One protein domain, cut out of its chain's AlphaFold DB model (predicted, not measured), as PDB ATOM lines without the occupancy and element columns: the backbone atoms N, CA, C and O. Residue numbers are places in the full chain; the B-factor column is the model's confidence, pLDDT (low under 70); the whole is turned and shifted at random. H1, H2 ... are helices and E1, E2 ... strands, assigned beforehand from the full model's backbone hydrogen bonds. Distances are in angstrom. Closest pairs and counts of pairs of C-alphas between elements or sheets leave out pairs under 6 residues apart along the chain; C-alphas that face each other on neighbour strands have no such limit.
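AT A GLANCE: This is residues 46 to 92 and 105 to 191 of the 274 residues of the protein "Immunoglobulin A1 protease" of Streptococcus pneumoniae (UniProt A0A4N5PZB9). A small, strongly twisted sheet of four strands, E3, E1, E2 and E4, makes a head at one end, and an arm with two helices, H2 and H3, reaches far away from it. The arm folds back on itself between H2 and H3 and returns to the head through a long link, while the tiny helix H1 only grazes the sheet. The printed part has 134 residues with three named helices and four named strands, in the order E1, H1, E2, H2, H3, E3, E4; the sheet runs E3, E1, E2, E4 and is mixed, and the class is mixed, helices and strands. The whole is extended, with a radius of gyration of the C-alphas of 24.0 A, and elongated, spanning 72 by 40 by 24 A.

HOW THE PARTS SIT: E1, residues 46 to 54, is an inner strand, parallel to E2, residues 79 to 87, at 21 degrees; N 49 and O 79 are 2.9 A apart, within hydrogen-bond range. Between them in the chain comes H1, residues 62 to 65, in a strand-helix-strand unit, two parallel neighbour strands with a helix between, whose crossover is right-handed. E3, residues 164 to 169, is an edge strand, antiparallel to E1 at 151 degrees, with N 48 and O 166 at 2.8 A. E4, residues 183 to 190, is the other edge strand, antiparallel to E2 at 152 degrees, with N 84 and O 187 at 2.8 A; it bends by 60 degrees at residue 186. H1 only grazes the sheet; its closest C-alpha pair with E4 is Gln 65 and Ile 189, 6.2 A. H2, residues 105 to 125, and H3, residues 132 to 142, are not on the sheet; they are near each other, 8.4 A at their closest. In H3 every O i to N i+4 pair is within hydrogen-bond range, in H2 15 of 17 are, and H1 is too short for such a pair.

IN THESE COORDINATES: E1 begins at C-alpha 46 (252.568, 210.191, 168.895) and is 25.4 A long, as is E2. H2 runs 30.6 A to C-alpha 125 (201.664, 246.078, 177.538), and H3 is 15.1 A long. E3 spans 16.1 A, and E4 spans 19.9 A, ending at C-alpha 190 (243.627, 212.824, 179.801).

THE WHOLE: The farthest C-alphas, of Lys 127 and Glu 172, are 72.9 A apart. Residues 93 to 104 are not printed; C-alphas 92 and 105 are 25.5 A apart across the cut. The links H1 to E2, H3 to E3 and E3 to E4 are long. Residues 105 to 115, 125 to 134 and 143 to 151 stand free. The mean pLDDT of the printed part is 74.2; residues 76, 90 to 92 and 105 to 155 are under 70.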
ATOM      1  N   ALA A  46     253.659 209.565 168.178       78.06
ATOM      2  CA  ALA A  46     252.568 210.191 168.895       78.06
ATOM      3  C   ALA A  46     253.094 211.445 169.611       78.06
ATOM      4  O   ALA A  46     254.086 211.409 170.353       78.06
ATOM      5  N   GLY A  47     252.435 212.574 169.374       81.00
ATOM      6  CA  GLY A  47     252.660 213.827 170.081       81.00
ATOM      7  C   GLY A  47     252.026 213.769 171.465       81.00
ATOM      8  O   GLY A  47     250.806 213.782 171.606       81.00
ATOM      9  N   VAL A  48     252.854 213.721 172.506       85.75
ATOM     10  CA  VAL A  48     252.409 213.730 173.899       85.75
ATOM     11  C   VAL A  48     252.619 215.115 174.495       85.75
ATOM     12  O   VAL A  48     253.746 215.571 174.699       85.75
ATOM     13  N   HIS A  49     251.520 215.774 174.843       89.25
ATOM     14  CA  HIS A  49     251.516 217.138 175.360       89.25
ATOM     15  C   HIS A  49     251.235 217.143 176.862       89.25
ATOM     16  O   HIS A  49     250.119 216.872 177.305       89.25
ATOM     17  N   TYR A  50     252.231 217.472 177.680       90.44
ATOM     18  CA  TYR A  50     252.060 217.592 179.125       90.44
ATOM     19  C   TYR A  50     251.718 219.026 179.506       90.44
ATOM     20  O   TYR A  50     252.530 219.944 179.363       90.44
ATOM     21  N   LYS A  51     250.523 219.211 180.065       91.25
ATOM     22  CA  LYS A  51     250.045 220.483 180.608       91.25
ATOM     23  C   LYS A  51     249.935 220.390 182.123       91.25
ATOM     24  O   LYS A  51     249.282 219.498 182.646       91.25
ATOM     25  N   TYR A  52     250.543 221.324 182.836       90.38
ATOM     26  CA  TYR A  52     250.585 221.314 184.298       90.38
ATOM     27  C   TYR A  52     249.508 222.230 184.863       90.38
ATOM     28  O   TYR A  52     249.508 223.414 184.561       90.38
ATOM     29  N   VAL A  53     248.601 221.715 185.682       89.88
ATOM     30  CA  VAL A  53     247.437 222.464 186.177       89.88
ATOM     31  C   VAL A  53     247.389 222.410 187.695       89.88
ATOM     32  O   VAL A  53     247.673 221.376 188.300       89.88
ATOM     33  N   ALA A  54     247.034 223.520 188.333       90.00
ATOM     34  CA  ALA A  54     246.850 223.561 189.773       90.00
ATOM     35  C   ALA A  54     245.454 223.053 190.184       90.00
ATOM     36  O   ALA A  54     244.448 223.326 189.536       90.00
ATOM     37  N   ASP A  55     245.350 222.393 191.338       89.12
ATOM     38  CA  ASP A  55     244.080 221.908 191.905       89.12
ATOM     39  C   ASP A  55     243.043 223.029 192.127       89.12
ATOM     40  O   ASP A  55     241.836 222.779 192.158       89.12
ATOM     41  N   SER A  56     243.495 224.277 192.275       85.06
ATOM     42  CA  SER A  56     242.641 225.465 192.382       85.06
ATOM     43  C   SER A  56     241.993 225.885 191.061       85.06
ATOM     44  O   SER A  56     240.974 226.572 191.094       85.06
ATOM     45  N   GLU A  57     242.583 225.504 189.926       83.38
ATOM     46  CA  GLU A  57     242.106 225.825 188.571       83.38
ATOM     47  C   GLU A  57     241.078 224.800 188.071       83.38
ATOM     48  O   GLU A  57     240.319 225.079 187.149       83.38
ATOM     49  N   LEU A  58     241.001 223.636 188.724       84.00
ATOM     50  CA  LEU A  58     240.057 222.575 188.397       84.00
ATOM     51  C   LEU A  58     238.650 222.833 188.941       84.00
ATOM     52  O   LEU A  58     238.429 223.033 190.144       84.00
ATOM     53  N   SER A  59     237.664 222.684 188.062       82.62
ATOM     54  CA  SER A  59     236.254 222.564 188.407       82.62
ATOM     55  C   SER A  59     235.979 221.281 189.191       82.62
ATOM     56  O   SER A  59     236.654 220.261 189.059       82.62
ATOM     57  N   SER A  60     234.915 221.292 189.995       82.44
ATOM     58  CA  SER A  60     234.482 220.110 190.756       82.44
ATOM     59  C   SER A  60     234.123 218.920 189.863       82.44
ATOM     60  O   SER A  60     234.214 217.782 190.312       82.44
ATOM     61  N   GLU A  61     233.719 219.172 188.618       82.50
ATOM     62  CA  GLU A  61     233.419 218.122 187.642       82.50
ATOM     63  C   GLU A  61     234.692 217.488 187.065       82.50
ATOM     64  O   GLU A  61     234.760 216.271 186.926       82.50
ATOM     65  N   GLU A  62     235.735 218.283 186.822       83.00
ATOM     66  CA  GLU A  62     237.021 217.812 186.289       83.00
ATOM     67  C   GLU A  62     237.791 217.008 187.341       83.00
ATOM     68  O   GLU A  62     238.376 215.972 187.036       83.00
ATOM     69  N   LYS A  63     237.687 217.395 188.619       85.75
ATOM     70  CA  LYS A  63     238.263 216.621 189.734       85.75
ATOM     71  C   LYS A  63     237.732 215.189 189.817       85.75
ATOM     72  O   LYS A  63     238.423 214.327 190.348       85.75
ATOM     73  N   LYS A  64     236.527 214.913 189.305       85.25
ATOM     74  CA  LYS A  64     235.966 213.548 189.270       85.25
ATOM     75  C   LYS A  64     236.637 212.665 188.217       85.25
ATOM     76  O   LYS A  64     236.564 211.449 188.335       85.25
ATOM     77  N   GLN A  65     237.255 213.266 187.202       84.81
ATOM     78  CA  GLN A  65     237.976 212.570 186.133       84.81
ATOM     79  C   GLN A  65     239.460 212.360 186.467       84.81
ATOM     80  O   GLN A  65     240.195 211.811 185.652       84.81
ATOM     81  N   LEU A  66     239.905 212.799 187.648       88.69
ATOM     82  CA  LEU A  66     241.286 212.674 188.091       88.69
ATOM     83  C   LEU A  66     241.665 211.198 188.274       88.69
ATOM     84  O   LEU A  66     241.061 210.487 189.079       88.69
ATOM     85  N   VAL A  67     242.710 210.768 187.573       87.31
ATOM     86  CA  VAL A  67     243.322 209.443 187.717       87.31
ATOM     87  C   VAL A  67     244.690 209.606 188.373       87.31
ATOM     88  O   VAL A  67     245.433 210.521 188.041       87.31
ATOM     89  N   TYR A  68     245.028 208.751 189.338       84.50
ATOM     90  CA  TYR A  68     246.246 208.916 190.138       84.50
ATOM     91  C   TYR A  68     247.531 208.536 189.381       84.50
ATOM     92  O   TYR A  68     248.505 209.285 189.425       84.50
ATOM     93  N   ASP A  69     247.524 207.408 188.666       81.25
ATOM     94  CA  ASP A  69     248.718 206.852 188.018       81.25
ATOM     95  C   ASP A  69     248.720 207.092 186.509       81.25
ATOM     96  O   ASP A  69     247.877 206.544 185.799       81.25
ATOM     97  N   ILE A  70     249.695 207.865 186.014       83.81
ATOM     98  CA  ILE A  70     249.908 208.075 184.572       83.81
ATOM     99  C   ILE A  70     250.186 206.727 183.885       83.81
ATOM    100  O   ILE A  70     250.920 205.902 184.447       83.81
ATOM    101  N   PRO A  71     249.654 206.489 182.669       83.44
ATOM    102  CA  PRO A  71     249.957 205.290 181.905       83.44
ATOM    103  C   PRO A  71     251.468 205.125 181.726       83.44
ATOM    104  O   PRO A  71     252.224 206.089 181.641       83.44
ATOM    105  N   THR A  72     251.942 203.883 181.691       82.25
ATOM    106  CA  THR A  72     253.386 203.635 181.540       82.25
ATOM    107  C   THR A  72     253.850 203.825 180.099       82.25
ATOM    108  O   THR A  72     255.005 204.179 179.883       82.25
ATOM    109  N   TYR A  73     252.967 203.609 179.127       79.62
ATOM    110  CA  TYR A  73     253.300 203.583 177.709       79.62
ATOM    111  C   TYR A  73     252.453 204.584 176.938       79.62
ATOM    112  O   TYR A  73     251.299 204.821 177.293       79.62
ATOM    113  N   VAL A  74     253.052 205.144 175.895       77.62
ATOM    114  CA  VAL A  74     252.402 206.031 174.931       77.62
ATOM    115  C   VAL A  74     251.444 205.214 174.064       77.62
ATOM    116  O   VAL A  74     251.833 204.172 173.528       77.62
ATOM    117  N   GLU A  75     250.197 205.669 173.966       77.56
ATOM    118  CA  GLU A  75     249.204 205.144 173.024       77.56
ATOM    119  C   GLU A  75     249.503 205.645 171.595       77.56
ATOM    120  O   GLU A  75     250.317 206.540 171.398       77.56
ATOM    121  N   ASN A  76     248.885 205.042 170.577       69.81
ATOM    122  CA  ASN A  76     249.210 205.332 169.170       69.81
ATOM    123  C   ASN A  76     248.761 206.730 168.692       69.81
ATOM    124  O   ASN A  76     249.122 207.134 167.592       69.81
ATOM    125  N   ASP A  77     247.982 207.458 169.495       77.38
ATOM    126  CA  ASP A  77     247.375 208.735 169.126       77.38
ATOM    127  C   ASP A  77     248.078 209.933 169.792       77.38
ATOM    128  O   ASP A  77     248.709 209.811 170.843       77.38
ATOM    129  N   ASP A  78     247.919 211.119 169.197       80.62
ATOM    130  CA  ASP A  78     248.344 212.386 169.803       80.62
ATOM    131  C   ASP A  78     247.493 212.693 171.045       80.62
ATOM    132  O   ASP A  78     246.265 212.823 170.971       80.62
ATOM    133  N   GLU A  79     248.139 212.843 172.199       84.88
ATOM    134  CA  GLU A  79     247.464 212.897 173.492       84.88
ATOM    135  C   GLU A  79     247.957 214.039 174.370       84.88
ATOM    136  O   GLU A  79     249.147 214.195 174.643       84.88
ATOM    137  N   THR A  80     247.010 214.803 174.916       88.88
ATOM    138  CA  THR A  80     247.312 215.796 175.944       88.88
ATOM    139  C   THR A  80     247.005 215.235 177.325       88.88
ATOM    140  O   THR A  80     245.876 214.847 177.630       88.88
ATOM    141  N   TYR A  81     248.000 215.268 178.203       89.38
ATOM    142  CA  TYR A  81     247.877 214.912 179.608       89.38
ATOM    143  C   TYR A  81     247.897 216.183 180.452       89.38
ATOM    144  O   TYR A  81     248.890 216.912 180.484       89.38
ATOM    145  N   TYR A  82     246.815 216.443 181.176       91.00
ATOM    146  CA  TYR A  82     246.760 217.496 182.179       91.00
ATOM    147  C   TYR A  82     247.212 216.943 183.530       91.00
ATOM    148  O   TYR A  82     246.443 216.288 184.231       91.00
ATOM    149  N   LEU A  83     248.469 217.177 183.899       92.00
ATOM    150  CA  LEU A  83     249.034 216.766 185.179       92.00
ATOM    151  C   LEU A  83     248.606 217.756 186.261       92.00
ATOM    152  O   LEU A  83     248.875 218.953 186.170       92.00
ATOM    153  N   VAL A  84     247.967 217.249 187.306       92.50
ATOM    154  CA  VAL A  84     247.332 218.047 188.347       92.50
ATOM    155  C   VAL A  84     248.203 218.112 189.595       92.50
ATOM    156  O   VAL A  84     248.650 217.098 190.137       92.50
ATOM    157  N   TYR A  85     248.381 219.331 190.091       91.56
ATOM    158  CA  TYR A  85     249.239 219.657 191.217       91.56
ATOM    159  C   TYR A  85     248.483 220.418 192.298       91.56
ATOM    160  O   TYR A  85     247.837 221.432 192.055       91.56
ATOM    161  N   LYS A  86     248.616 219.983 193.544       91.50
ATOM    162  CA  LYS A  86     248.057 220.661 194.710       91.50
ATOM    163  C   LYS A  86     249.123 221.519 195.380       91.50
ATOM    164  O   LYS A  86     250.185 221.015 195.727       91.50
ATOM    165  N   LEU A  87     248.830 222.797 195.610       89.38
ATOM    166  CA  LEU A  87     249.716 223.685 196.365       89.38
ATOM    167  C   LEU A  87     249.888 223.166 197.803       89.38
ATOM    168  O   LEU A  87     248.902 222.927 198.512       89.38
ATOM    169  N   ASN A  88     251.134 223.015 198.245       86.75
ATOM    170  CA  ASN A  88     251.459 222.487 199.567       86.75
ATOM    171  C   ASN A  88     250.917 223.423 200.651       86.75
ATOM    172  O   ASN A  88     251.166 224.625 200.621       86.75
ATOM    173  N   SER A  89     250.205 222.884 201.644       72.50
ATOM    174  CA  SER A  89     249.559 223.683 202.699       72.50
ATOM    175  C   SER A  89     250.533 224.560 203.495       72.50
ATOM    176  O   SER A  89     250.133 225.588 204.025       72.50
ATOM    177  N   GLN A  90     251.821 224.208 203.529       68.06
ATOM    178  CA  GLN A  90     252.862 225.036 204.141       68.06
ATOM    179  C   GLN A  90     253.096 226.360 203.386       68.06
ATOM    180  O   GLN A  90     253.419 227.360 204.017       68.06
ATOM    181  N   ASN A  91     252.839 226.397 202.072       61.75
ATOM    182  CA  ASN A  91     252.865 227.608 201.243       61.75
ATOM    183  C   ASN A  91     251.523 228.361 201.221       61.75
ATOM    184  O   ASN A  91     251.475 229.500 200.773       61.75
ATOM    185  N   GLN A  92     250.440 227.753 201.719       57.66
ATOM    186  CA  GLN A  92     249.114 228.386 201.812       57.66
ATOM    187  C   GLN A  92     248.940 229.253 203.068       57.66
ATOM    188  O   GLN A  92     247.950 229.964 203.201       57.66
ATOM    189  N   ARG A 105     227.964 236.619 191.687       54.97
ATOM    190  CA  ARG A 105     227.803 236.380 190.237       54.97
ATOM    191  C   ARG A 105     226.442 235.770 189.896       54.97
ATOM    192  O   ARG A 105     225.860 236.122 188.874       54.97
ATOM    193  N   GLN A 106     225.901 234.907 190.760       51.94
ATOM    194  CA  GLN A 106     224.540 234.382 190.592       51.94
ATOM    195  C   GLN A 106     223.480 235.455 190.848       51.94
ATOM    196  O   GLN A 106     222.499 235.516 190.111       51.94
ATOM    197  N   ALA A 107     223.691 236.340 191.826       56.75
ATOM    198  CA  ALA A 107     222.772 237.442 192.100       56.75
ATOM    199  C   ALA A 107     222.711 238.460 190.947       56.75
ATOM    200  O   ALA A 107     221.627 238.935 190.616       56.75
ATOM    201  N   LEU A 108     223.834 238.750 190.279       55.50
ATOM    202  CA  LEU A 108     223.855 239.646 189.114       55.50
ATOM    203  C   LEU A 108     223.157 239.031 187.885       55.50
ATOM    204  O   LEU A 108     222.421 239.723 187.181       55.50
ATOM    205  N   VAL A 109     223.323 237.721 187.658       52.66
ATOM    206  CA  VAL A 109     222.644 236.982 186.573       52.66
ATOM    207  C   VAL A 109     221.140 236.813 186.858       52.66
ATOM    208  O   VAL A 109     220.305 236.953 185.958       52.66
ATOM    209  N   ALA A 110     220.756 236.607 188.120       53.16
ATOM    210  CA  ALA A 110     219.355 236.593 188.549       53.16
ATOM    211  C   ALA A 110     218.710 237.999 188.523       53.16
ATOM    212  O   ALA A 110     217.533 238.139 188.199       53.16
ATOM    213  N   GLY A 111     219.478 239.056 188.802       52.50
ATOM    214  CA  GLY A 111     219.010 240.445 188.757       52.50
ATOM    215  C   GLY A 111     218.792 240.974 187.336       52.50
ATOM    216  O   GLY A 111     217.820 241.687 187.082       52.50
ATOM    217  N   ALA A 112     219.642 240.582 186.381       53.88
ATOM    218  CA  ALA A 112     219.500 240.975 184.976       53.88
ATOM    219  C   ALA A 112     218.321 240.272 184.271       53.88
ATOM    220  O   ALA A 112     217.654 240.875 183.426       53.88
ATOM    221  N   SER A 113     218.018 239.022 184.640       52.62
ATOM    222  CA  SER A 113     216.906 238.260 184.050       52.62
ATOM    223  C   SER A 113     215.529 238.797 184.457       52.62
ATOM    224  O   SER A 113     214.627 238.861 183.619       52.62
ATOM    225  N   LEU A 114     215.364 239.284 185.693       55.81
ATOM    226  CA  LEU A 114     214.098 239.887 186.129       55.81
ATOM    227  C   LEU A 114     213.829 241.242 185.445       55.81
ATOM    228  O   LEU A 114     212.691 241.532 185.068       55.81
ATOM    229  N   ALA A 115     214.872 242.045 185.204       57.62
ATOM    230  CA  ALA A 115     214.755 243.301 184.459       57.62
ATOM    231  C   ALA A 115     214.403 243.073 182.975       57.62
ATOM    232  O   ALA A 115     213.567 243.792 182.427       57.62
ATOM    233  N   ALA A 116     214.968 242.040 182.336       56.66
ATOM    234  CA  ALA A 116     214.636 241.675 180.956       56.66
ATOM    235  C   ALA A 116     213.171 241.220 180.804       56.66
ATOM    236  O   ALA A 116     212.493 241.630 179.857       56.66
ATOM    237  N   LEU A 117     212.642 240.453 181.768       55.56
ATOM    238  CA  LEU A 117     211.215 240.107 181.824       55.56
ATOM    239  C   LEU A 117     210.339 241.353 182.032       55.56
ATOM    240  O   LEU A 117     209.300 241.485 181.385       55.56
ATOM    241  N   GLY A 118     210.778 242.302 182.866       59.09
ATOM    242  CA  GLY A 118     210.102 243.588 183.056       59.09
ATOM    243  C   GLY A 118     210.032 244.434 181.777       59.09
ATOM    244  O   GLY A 118     208.964 244.951 181.444       59.09
ATOM    245  N   ILE A 119     211.130 244.525 181.018       61.94
ATOM    246  CA  ILE A 119     211.178 245.247 179.732       61.94
ATOM    247  C   ILE A 119     210.320 244.542 178.672       61.94
ATOM    248  O   ILE A 119     209.610 245.215 177.922       61.94
ATOM    249  N   LEU A 120     210.316 243.204 178.633       59.62
ATOM    250  CA  LEU A 120     209.479 242.440 177.708       59.62
ATOM    251  C   LEU A 120     207.991 242.662 178.004       59.62
ATOM    252  O   LEU A 120     207.248 243.044 177.103       59.62
ATOM    253  N   ILE A 121     207.568 242.526 179.267       59.25
ATOM    254  CA  ILE A 121     206.179 242.762 179.698       59.25
ATOM    255  C   ILE A 121     205.771 244.227 179.453       59.25
ATOM    256  O   ILE A 121     204.647 244.483 179.011       59.25
ATOM    257  N   PHE A 122     206.672 245.198 179.649       60.44
ATOM    258  CA  PHE A 122     206.436 246.615 179.336       60.44
ATOM    259  C   PHE A 122     206.270 246.879 177.824       60.44
ATOM    260  O   PHE A 122     205.389 247.640 177.413       60.44
ATOM    261  N   ALA A 123     207.055 246.207 176.975       57.84
ATOM    262  CA  ALA A 123     206.953 246.319 175.520       57.84
ATOM    263  C   ALA A 123     205.642 245.729 174.965       57.84
ATOM    264  O   ALA A 123     205.044 246.320 174.061       57.84
ATOM    265  N   VAL A 124     205.144 244.610 175.517       55.56
ATOM    266  CA  VAL A 124     203.855 244.028 175.081       55.56
ATOM    267  C   VAL A 124     202.642 244.766 175.670       55.56
ATOM    268  O   VAL A 124     201.596 244.835 175.021       55.56
ATOM    269  N   SER A 125     202.764 245.359 176.864       55.03
ATOM    270  CA  SER A 125     201.664 246.078 177.538       55.03
ATOM    271  C   SER A 125     201.387 247.472 176.962       55.03
ATOM    272  O   SER A 125     200.232 247.910 176.972       55.03
ATOM    273  N   LYS A 126     202.361 248.132 176.311       59.00
ATOM    274  CA  LYS A 126     202.099 249.282 175.418       59.00
ATOM    275  C   LYS A 126     201.523 248.850 174.060       59.00
ATOM    276  O   LYS A 126     202.043 249.200 173.009       59.00
ATOM    277  N   LYS A 127     200.417 248.095 174.095       56.03
ATOM    278  CA  LYS A 127     199.322 247.916 173.110       56.03
ATOM    279  C   LYS A 127     199.558 248.377 171.649       56.03
ATOM    280  O   LYS A 127     198.696 249.033 171.062       56.03
ATOM    281  N   LYS A 128     200.683 248.030 171.020       57.84
ATOM    282  CA  LYS A 128     200.949 248.282 169.588       57.84
ATOM    283  C   LYS A 128     201.585 247.102 168.852       57.84
ATOM    284  O   LYS A 128     201.902 247.238 167.677       57.84
ATOM    285  N   VAL A 129     201.688 245.925 169.472       59.34
ATOM    286  CA  VAL A 129     202.192 244.713 168.803       59.34
ATOM    287  C   VAL A 129     201.058 243.694 168.684       59.34
ATOM    288  O   VAL A 129     200.897 242.807 169.511       59.34
ATOM    289  N   LYS A 130     200.198 243.857 167.671       60.19
ATOM    290  CA  LYS A 130     199.084 242.925 167.385       60.19
ATOM    291  C   LYS A 130     199.520 241.724 166.533       60.19
ATOM    292  O   LYS A 130     198.739 240.807 166.294       60.19
ATOM    293  N   ASN A 131     200.765 241.742 166.061       65.25
ATOM    294  CA  ASN A 131     201.271 240.806 165.071       65.25
ATOM    295  C   ASN A 131     201.941 239.630 165.788       65.25
ATOM    296  O   ASN A 131     203.037 239.775 166.331       65.25
ATOM    297  N   LYS A 132     201.288 238.461 165.760       65.31
ATOM    298  CA  LYS A 132     201.767 237.208 166.377       65.31
ATOM    299  C   LYS A 132     203.194 236.837 165.940       65.31
ATOM    300  O   LYS A 132     203.963 236.310 166.733       65.31
ATOM    301  N   THR A 133     203.567 237.190 164.709       62.25
ATOM    302  CA  THR A 133     204.895 236.952 164.129       62.25
ATOM    303  C   THR A 133     206.001 237.760 164.802       62.25
ATOM    304  O   THR A 133     207.096 237.246 164.986       62.25
ATOM    305  N   VAL A 134     205.728 239.005 165.211       62.19
ATOM    306  CA  VAL A 134     206.725 239.852 165.890       62.19
ATOM    307  C   VAL A 134     206.957 239.350 167.313       62.19
ATOM    308  O   VAL A 134     208.092 239.323 167.770       62.19
ATOM    309  N   LEU A 135     205.901 238.882 167.986       64.88
ATOM    310  CA  LEU A 135     206.024 238.259 169.304       64.88
ATOM    311  C   LEU A 135     206.838 236.959 169.236       64.88
ATOM    312  O   LEU A 135     207.722 236.760 170.062       64.88
ATOM    313  N   HIS A 136     206.593 236.116 168.227       63.75
ATOM    314  CA  HIS A 136     207.407 234.922 167.988       63.75
ATOM    315  C   HIS A 136     208.854 235.271 167.644       63.75
ATOM    316  O   HIS A 136     209.755 234.631 168.165       63.75
ATOM    317  N   LEU A 137     209.093 236.294 166.819       65.50
ATOM    318  CA  LEU A 137     210.443 236.725 166.466       65.50
ATOM    319  C   LEU A 137     211.207 237.251 167.687       65.50
ATOM    320  O   LEU A 137     212.372 236.921 167.844       65.50
ATOM    321  N   VAL A 138     210.555 238.009 168.573       66.19
ATOM    322  CA  VAL A 138     211.154 238.477 169.835       66.19
ATOM    323  C   VAL A 138     211.382 237.320 170.809       66.19
ATOM    324  O   VAL A 138     212.400 237.306 171.489       66.19
ATOM    325  N   LEU A 139     210.487 236.331 170.862       63.81
ATOM    326  CA  LEU A 139     210.673 235.137 171.693       63.81
ATOM    327  C   LEU A 139     211.832 234.267 171.179       63.81
ATOM    328  O   LEU A 139     212.664 233.832 171.965       63.81
ATOM    329  N   VAL A 140     211.912 234.060 169.862       62.31
ATOM    330  CA  VAL A 140     212.979 233.291 169.202       62.31
ATOM    331  C   VAL A 140     214.315 234.035 169.262       62.31
ATOM    332  O   VAL A 140     215.337 233.403 169.480       62.31
ATOM    333  N   ALA A 141     214.319 235.366 169.146       62.72
ATOM    334  CA  ALA A 141     215.519 236.186 169.321       62.72
ATOM    335  C   ALA A 141     215.927 236.359 170.799       62.72
ATOM    336  O   ALA A 141     217.095 236.606 171.083       62.72
ATOM    337  N   GLY A 142     214.977 236.246 171.737       58.53
ATOM    338  CA  GLY A 142     215.210 236.292 173.185       58.53
ATOM    339  C   GLY A 142     215.814 235.005 173.746       58.53
ATOM    340  O   GLY A 142     216.488 235.044 174.775       58.53
ATOM    341  N   ILE A 143     215.658 233.884 173.037       59.94
ATOM    342  CA  ILE A 143     216.555 232.734 173.164       59.94
ATOM    343  C   ILE A 143     217.823 233.121 172.402       59.94
ATOM    344  O   ILE A 143     218.030 232.744 171.250       59.94
ATOM    345  N   GLY A 144     218.644 233.968 173.028       50.06
ATOM    346  CA  GLY A 144     219.986 234.233 172.537       50.06
ATOM    347  C   GLY A 144     220.652 232.893 172.254       50.06
ATOM    348  O   GLY A 144     220.553 231.984 173.080       50.06
ATOM    349  N   ASN A 145     221.247 232.775 171.062       52.00
ATOM    350  CA  ASN A 145     222.109 231.663 170.685       52.00
ATOM    351  C   ASN A 145     222.876 231.225 171.924       52.00
ATOM    352  O   ASN A 145     223.643 232.022 172.474       52.00
ATOM    353  N   GLY A 146     222.580 230.007 172.388       51.81
ATOM    354  CA  GLY A 146     223.286 229.411 173.503       51.81
ATOM    355  C   GLY A 146     224.756 229.610 173.219       51.81
ATOM    356  O   GLY A 146     225.225 229.238 172.142       51.81
ATOM    357  N   VAL A 147     225.441 230.293 174.135       51.28
ATOM    358  CA  VAL A 147     226.893 230.287 174.174       51.28
ATOM    359  C   VAL A 147     227.249 228.819 174.045       51.28
ATOM    360  O   VAL A 147     226.953 228.028 174.941       51.28
ATOM    361  N   LEU A 148     227.760 228.437 172.876       52.47
ATOM    362  CA  LEU A 148     228.446 227.177 172.712       52.47
ATOM    363  C   LEU A 148     229.657 227.368 173.607       52.47
ATOM    364  O   LEU A 148     230.633 227.995 173.208       52.47
ATOM    365  N   VAL A 149     229.494 226.994 174.878       49.31
ATOM    366  CA  VAL A 149     230.574 226.923 175.844       49.31
ATOM    367  C   VAL A 149     231.559 226.004 175.161       49.31
ATOM    368  O   VAL A 149     231.278 224.816 174.989       49.31
ATOM    369  N   SER A 150     232.636 226.595 174.639       45.47
ATOM    370  CA  SER A 150     233.756 225.838 174.114       45.47
ATOM    371  C   SER A 150     234.059 224.758 175.136       45.47
ATOM    372  O   SER A 150     234.115 225.037 176.335       45.47
ATOM    373  N   VAL A 151     234.139 223.524 174.645       52.00
ATOM    374  CA  VAL A 151     234.439 222.331 175.431       52.00
ATOM    375  C   VAL A 151     235.558 222.674 176.408       52.00
ATOM    376  O   VAL A 151     236.558 223.251 175.990       52.00
ATOM    377  N   HIS A 152     235.305 222.403 177.690       52.81
ATOM    378  CA  HIS A 152     236.109 222.767 178.854       52.81
ATOM    379  C   HIS A 152     237.593 222.426 178.651       52.81
ATOM    380  O   HIS A 152     238.046 221.340 179.001       52.81
ATOM    381  N   ALA A 153     238.342 223.350 178.050       59.06
ATOM    382  CA  ALA A 153     239.788 223.294 178.011       59.06
ATOM    383  C   ALA A 153     240.249 223.676 179.410       59.06
ATOM    384  O   ALA A 153     240.000 224.799 179.854       59.06
ATOM    385  N   LEU A 154     240.845 222.718 180.109       67.88
ATOM    386  CA  LEU A 154     241.269 222.916 181.479       67.88
ATOM    387  C   LEU A 154     242.231 224.110 181.548       67.88
ATOM    388  O   LEU A 154     243.263 224.146 180.868       67.88
ATOM    389  N   GLU A 155     241.844 225.115 182.332       69.31
ATOM    390  CA  GLU A 155     242.581 226.365 182.435       69.31
ATOM    391  C   GLU A 155     243.920 226.121 183.129       69.31
ATOM    392  O   GLU A 155     243.998 225.557 184.216       69.31
ATOM    393  N   ASN A 156     244.986 226.567 182.480       76.94
ATOM    394  CA  ASN A 156     246.352 226.443 182.946       76.94
ATOM    395  C   ASN A 156     246.924 227.857 182.953       76.94
ATOM    396  O   ASN A 156     247.167 228.407 181.882       76.94
ATOM    397  N   HIS A 157     247.051 228.496 184.117       79.44
ATOM    398  CA  HIS A 157     247.648 229.835 184.215       79.44
ATOM    399  C   HIS A 157     248.774 229.913 185.249       79.44
ATOM    400  O   HIS A 157     249.729 230.665 185.050       79.44
ATOM    401  N   LEU A 158     248.720 229.110 186.314       83.88
ATOM    402  CA  LEU A 158     249.730 229.106 187.376       83.88
ATOM    403  C   LEU A 158     250.988 228.303 187.019       83.88
ATOM    404  O   LEU A 158     252.086 228.653 187.453       83.88
ATOM    405  N   LEU A 159     250.841 227.234 186.233       86.56
ATOM    406  CA  LEU A 159     251.916 226.275 185.948       86.56
ATOM    407  C   LEU A 159     252.273 226.179 184.451       86.56
ATOM    408  O   LEU A 159     253.009 225.280 184.051       86.56
ATOM    409  N   LEU A 160     251.864 227.169 183.648       85.31
ATOM    410  CA  LEU A 160     252.116 227.252 182.199       85.31
ATOM    411  C   LEU A 160     253.583 227.053 181.806       85.31
ATOM    412  O   LEU A 160     253.879 226.403 180.809       85.31
ATOM    413  N   ASN A 161     254.507 227.596 182.602       86.00
ATOM    414  CA  ASN A 161     255.948 227.543 182.333       86.00
ATOM    415  C   ASN A 161     256.539 226.125 182.416       86.00
ATOM    416  O   ASN A 161     257.698 225.927 182.059       86.00
ATOM    417  N   TYR A 162     255.776 225.164 182.937       87.19
ATOM    418  CA  TYR A 162     256.189 223.770 183.036       87.19
ATOM    419  C   TYR A 162     255.661 222.918 181.883       87.19
ATOM    420  O   TYR A 162     256.132 221.792 181.730       87.19
ATOM    421  N   ASN A 163     254.737 223.437 181.065       89.69
ATOM    422  CA  ASN A 163     254.178 222.704 179.936       89.69
ATOM    423  C   ASN A 163     255.291 222.214 179.012       89.69
ATOM    424  O   ASN A 163     256.222 222.954 178.694       89.69
ATOM    425  N   THR A 164     255.224 220.934 178.662       88.44
ATOM    426  CA  THR A 164     256.272 220.257 177.902       88.44
ATOM    427  C   THR A 164     255.635 219.402 176.825       88.44
ATOM    428  O   THR A 164     254.717 218.639 177.110       88.44
ATOM    429  N   ASP A 165     256.155 219.513 175.611       87.62
ATOM    430  CA  ASP A 165     255.734 218.715 174.470       87.62
ATOM    431  C   ASP A 165     256.803 217.656 174.192       87.62
ATOM    432  O   ASP A 165     257.998 217.964 174.129       87.62
ATOM    433  N   TYR A 166     256.373 216.406 174.062       84.12
ATOM    434  CA  TYR A 166     257.220 215.263 173.764       84.12
ATOM    435  C   TYR A 166     256.751 214.620 172.462       84.12
ATOM    436  O   TYR A 166     255.572 214.329 172.300       84.12
ATOM    437  N   GLU A 167     257.675 214.356 171.548       83.50
ATOM    438  CA  GLU A 167     257.417 213.505 170.386       83.50
ATOM    439  C   GLU A 167     257.940 212.113 170.733       83.50
ATOM    440  O   GLU A 167     259.152 211.900 170.794       83.50
ATOM    441  N   LEU A 168     257.028 211.196 171.053       82.19
ATOM    442  CA  LEU A 168     257.366 209.844 171.487       82.19
ATOM    443  C   LEU A 168     256.910 208.842 170.436       82.19
ATOM    444  O   LEU A 168     255.940 209.055 169.714       82.19
ATOM    445  N   THR A 169     257.619 207.728 170.336       78.25
ATOM    446  CA  THR A 169     257.188 206.640 169.454       78.25
ATOM    447  C   THR A 169     256.159 205.766 170.169       78.25
ATOM    448  O   THR A 169     256.227 205.601 171.388       78.25
ATOM    449  N   SER A 170     255.185 205.212 169.444       72.88
ATOM    450  CA  SER A 170     254.181 204.341 170.067       72.88
ATOM    451  C   SER A 170     254.831 203.177 170.832       72.88
ATOM    452  O   SER A 170     255.743 202.509 170.333       72.88
ATOM    453  N   GLY A 171     254.388 202.953 172.075       71.31
ATOM    454  CA  GLY A 171     254.972 201.964 172.988       71.31
ATOM    455  C   GLY A 171     256.224 202.429 173.746       71.31
ATOM    456  O   GLY A 171     256.758 201.674 174.566       71.31
ATOM    457  N   GLU A 172     256.688 203.661 173.533       80.62
ATOM    458  CA  GLU A 172     257.722 204.280 174.358       80.62
ATOM    459  C   GLU A 172     257.181 204.616 175.757       80.62
ATOM    460  O   GLU A 172     255.976 204.775 175.971       80.62
ATOM    461  N   LYS A 173     258.072 204.673 176.752       83.81
ATOM    462  CA  LYS A 173     257.677 204.951 178.134       83.81
ATOM    463  C   LYS A 173     257.379 206.439 178.315       83.81
ATOM    464  O   LYS A 173     258.244 207.272 178.053       83.81
ATOM    465  N   LEU A 174     256.210 206.753 178.869       85.50
ATOM    466  CA  LEU A 174     255.832 208.123 179.206       85.50
ATOM    467  C   LEU A 174     256.774 208.722 180.275       85.50
ATOM    468  O   LEU A 174     257.123 208.040 181.252       85.50
ATOM    469  N   PRO A 175     257.199 209.993 180.126       84.00
ATOM    470  CA  PRO A 175     258.016 210.660 181.128       84.00
ATOM    471  C   PRO A 175     257.227 210.828 182.429       84.00
ATOM    472  O   PRO A 175     256.029 211.116 182.427       84.00
ATOM    473  N   LEU A 176     257.910 210.632 183.558       86.06
ATOM    474  CA  LEU A 176     257.300 210.758 184.880       86.06
ATOM    475  C   LEU A 176     256.956 212.225 185.199       86.06
ATOM    476  O   LEU A 176     257.664 213.125 184.735       86.06
ATOM    477  N   PRO A 177     255.927 212.474 186.034       85.31
ATOM    478  CA  PRO A 177     255.602 213.809 186.524       85.31
ATOM    479  C   PRO A 177     256.818 214.518 187.117       85.31
ATOM    480  O   PRO A 177     257.525 213.975 187.968       85.31
ATOM    481  N   LYS A 178     257.044 215.762 186.694       86.62
ATOM    482  CA  LYS A 178     258.127 216.590 187.225       86.62
ATOM    483  C   LYS A 178     257.803 217.054 188.646       86.62
ATOM    484  O   LYS A 178     256.678 217.450 188.940       86.62
ATOM    485  N   GLU A 179     258.798 217.073 189.525       86.81
ATOM    486  CA  GLU A 179     258.644 217.692 190.840       86.81
ATOM    487  C   GLU A 179     258.679 219.222 190.704       86.81
ATOM    488  O   GLU A 179     259.621 219.793 190.145       86.81
ATOM    489  N   ILE A 180     257.635 219.892 191.194       87.38
ATOM    490  CA  ILE A 180     257.513 221.352 191.170       87.38
ATOM    491  C   ILE A 180     257.604 221.858 192.606       87.38
ATOM    492  O   ILE A 180     256.845 221.434 193.476       87.38
ATOM    493  N   SER A 181     258.517 222.797 192.856       86.50
ATOM    494  CA  SER A 181     258.714 223.349 194.196       86.50
ATOM    495  C   SER A 181     257.427 223.981 194.726       86.50
ATOM    496  O   SER A 181     256.830 224.851 194.092       86.50
ATOM    497  N   GLY A 182     257.002 223.530 195.905       85.19
ATOM    498  CA  GLY A 182     255.806 224.027 196.573       85.19
ATOM    499  C   GLY A 182     254.488 223.396 196.133       85.19
ATOM    500  O   GLY A 182     253.463 223.729 196.727       85.19
ATOM    501  N   TYR A 183     254.512 222.461 195.184       90.12
ATOM    502  CA  TYR A 183     253.344 221.723 194.720       90.12
ATOM    503  C   TYR A 183     253.547 220.211 194.881       90.12
ATOM    504  O   TYR A 183     254.651 219.699 194.727       90.12
ATOM    505  N   THR A 184     252.468 219.485 195.162       91.69
ATOM    506  CA  THR A 184     252.435 218.018 195.204       91.69
ATOM    507  C   THR A 184     251.598 217.507 194.044       91.69
ATOM    508  O   THR A 184     250.457 217.935 193.876       91.69
ATOM    509  N   TYR A 185     252.142 216.584 193.258       91.69
ATOM    510  CA  TYR A 185     251.391 215.898 192.210       91.69
ATOM    511  C   TYR A 185     250.267 215.045 192.821       91.69
ATOM    512  O   TYR A 185     250.511 214.302 193.773       91.69
ATOM    513  N   ILE A 186     249.044 215.163 192.298       91.50
ATOM    514  CA  ILE A 186     247.872 214.424 192.807       91.50
ATOM    515  C   ILE A 186     247.207 213.508 191.774       91.50
ATOM    516  O   ILE A 186     246.367 212.698 192.158       91.50
ATOM    517  N   GLY A 187     247.552 213.630 190.493       91.88
ATOM    518  CA  GLY A 187     247.000 212.801 189.424       91.88
ATOM    519  C   GLY A 187     247.025 213.508 188.074       91.88
ATOM    520  O   GLY A 187     247.596 214.588 187.939       91.88
ATOM    521  N   TYR A 188     246.408 212.912 187.064       91.12
ATOM    522  CA  TYR A 188     246.276 213.478 185.727       91.12
ATOM    523  C   TYR A 188     244.845 213.354 185.198       91.12
ATOM    524  O   TYR A 188     244.048 212.541 185.667       91.12
ATOM    525  N   ILE A 189     244.540 214.176 184.199       89.62
ATOM    526  CA  ILE A 189     243.322 214.116 183.396       89.62
ATOM    527  C   ILE A 189     243.767 214.032 181.938       89.62
ATOM    528  O   ILE A 189     244.491 214.899 181.452       89.62
ATOM    529  N   LYS A 190     243.374 212.968 181.240       88.06
ATOM    530  CA  LYS A 190     243.627 212.824 179.801       88.06
ATOM    531  C   LYS A 190     242.639 213.708 179.041       88.06
ATOM    532  O   LYS A 190     241.444 213.672 179.335       88.06
ATOM    533  N   GLU A 191     243.111 214.475 178.062       79.38
ATOM    534  CA  GLU A 191     242.266 215.219 177.118       79.38
ATOM    535  C   GLU A 191     241.599 214.239 176.142       79.38
ATOM    536  O   GLU A 191     241.954 214.126 174.975       79.38
TER     537      GLU A 191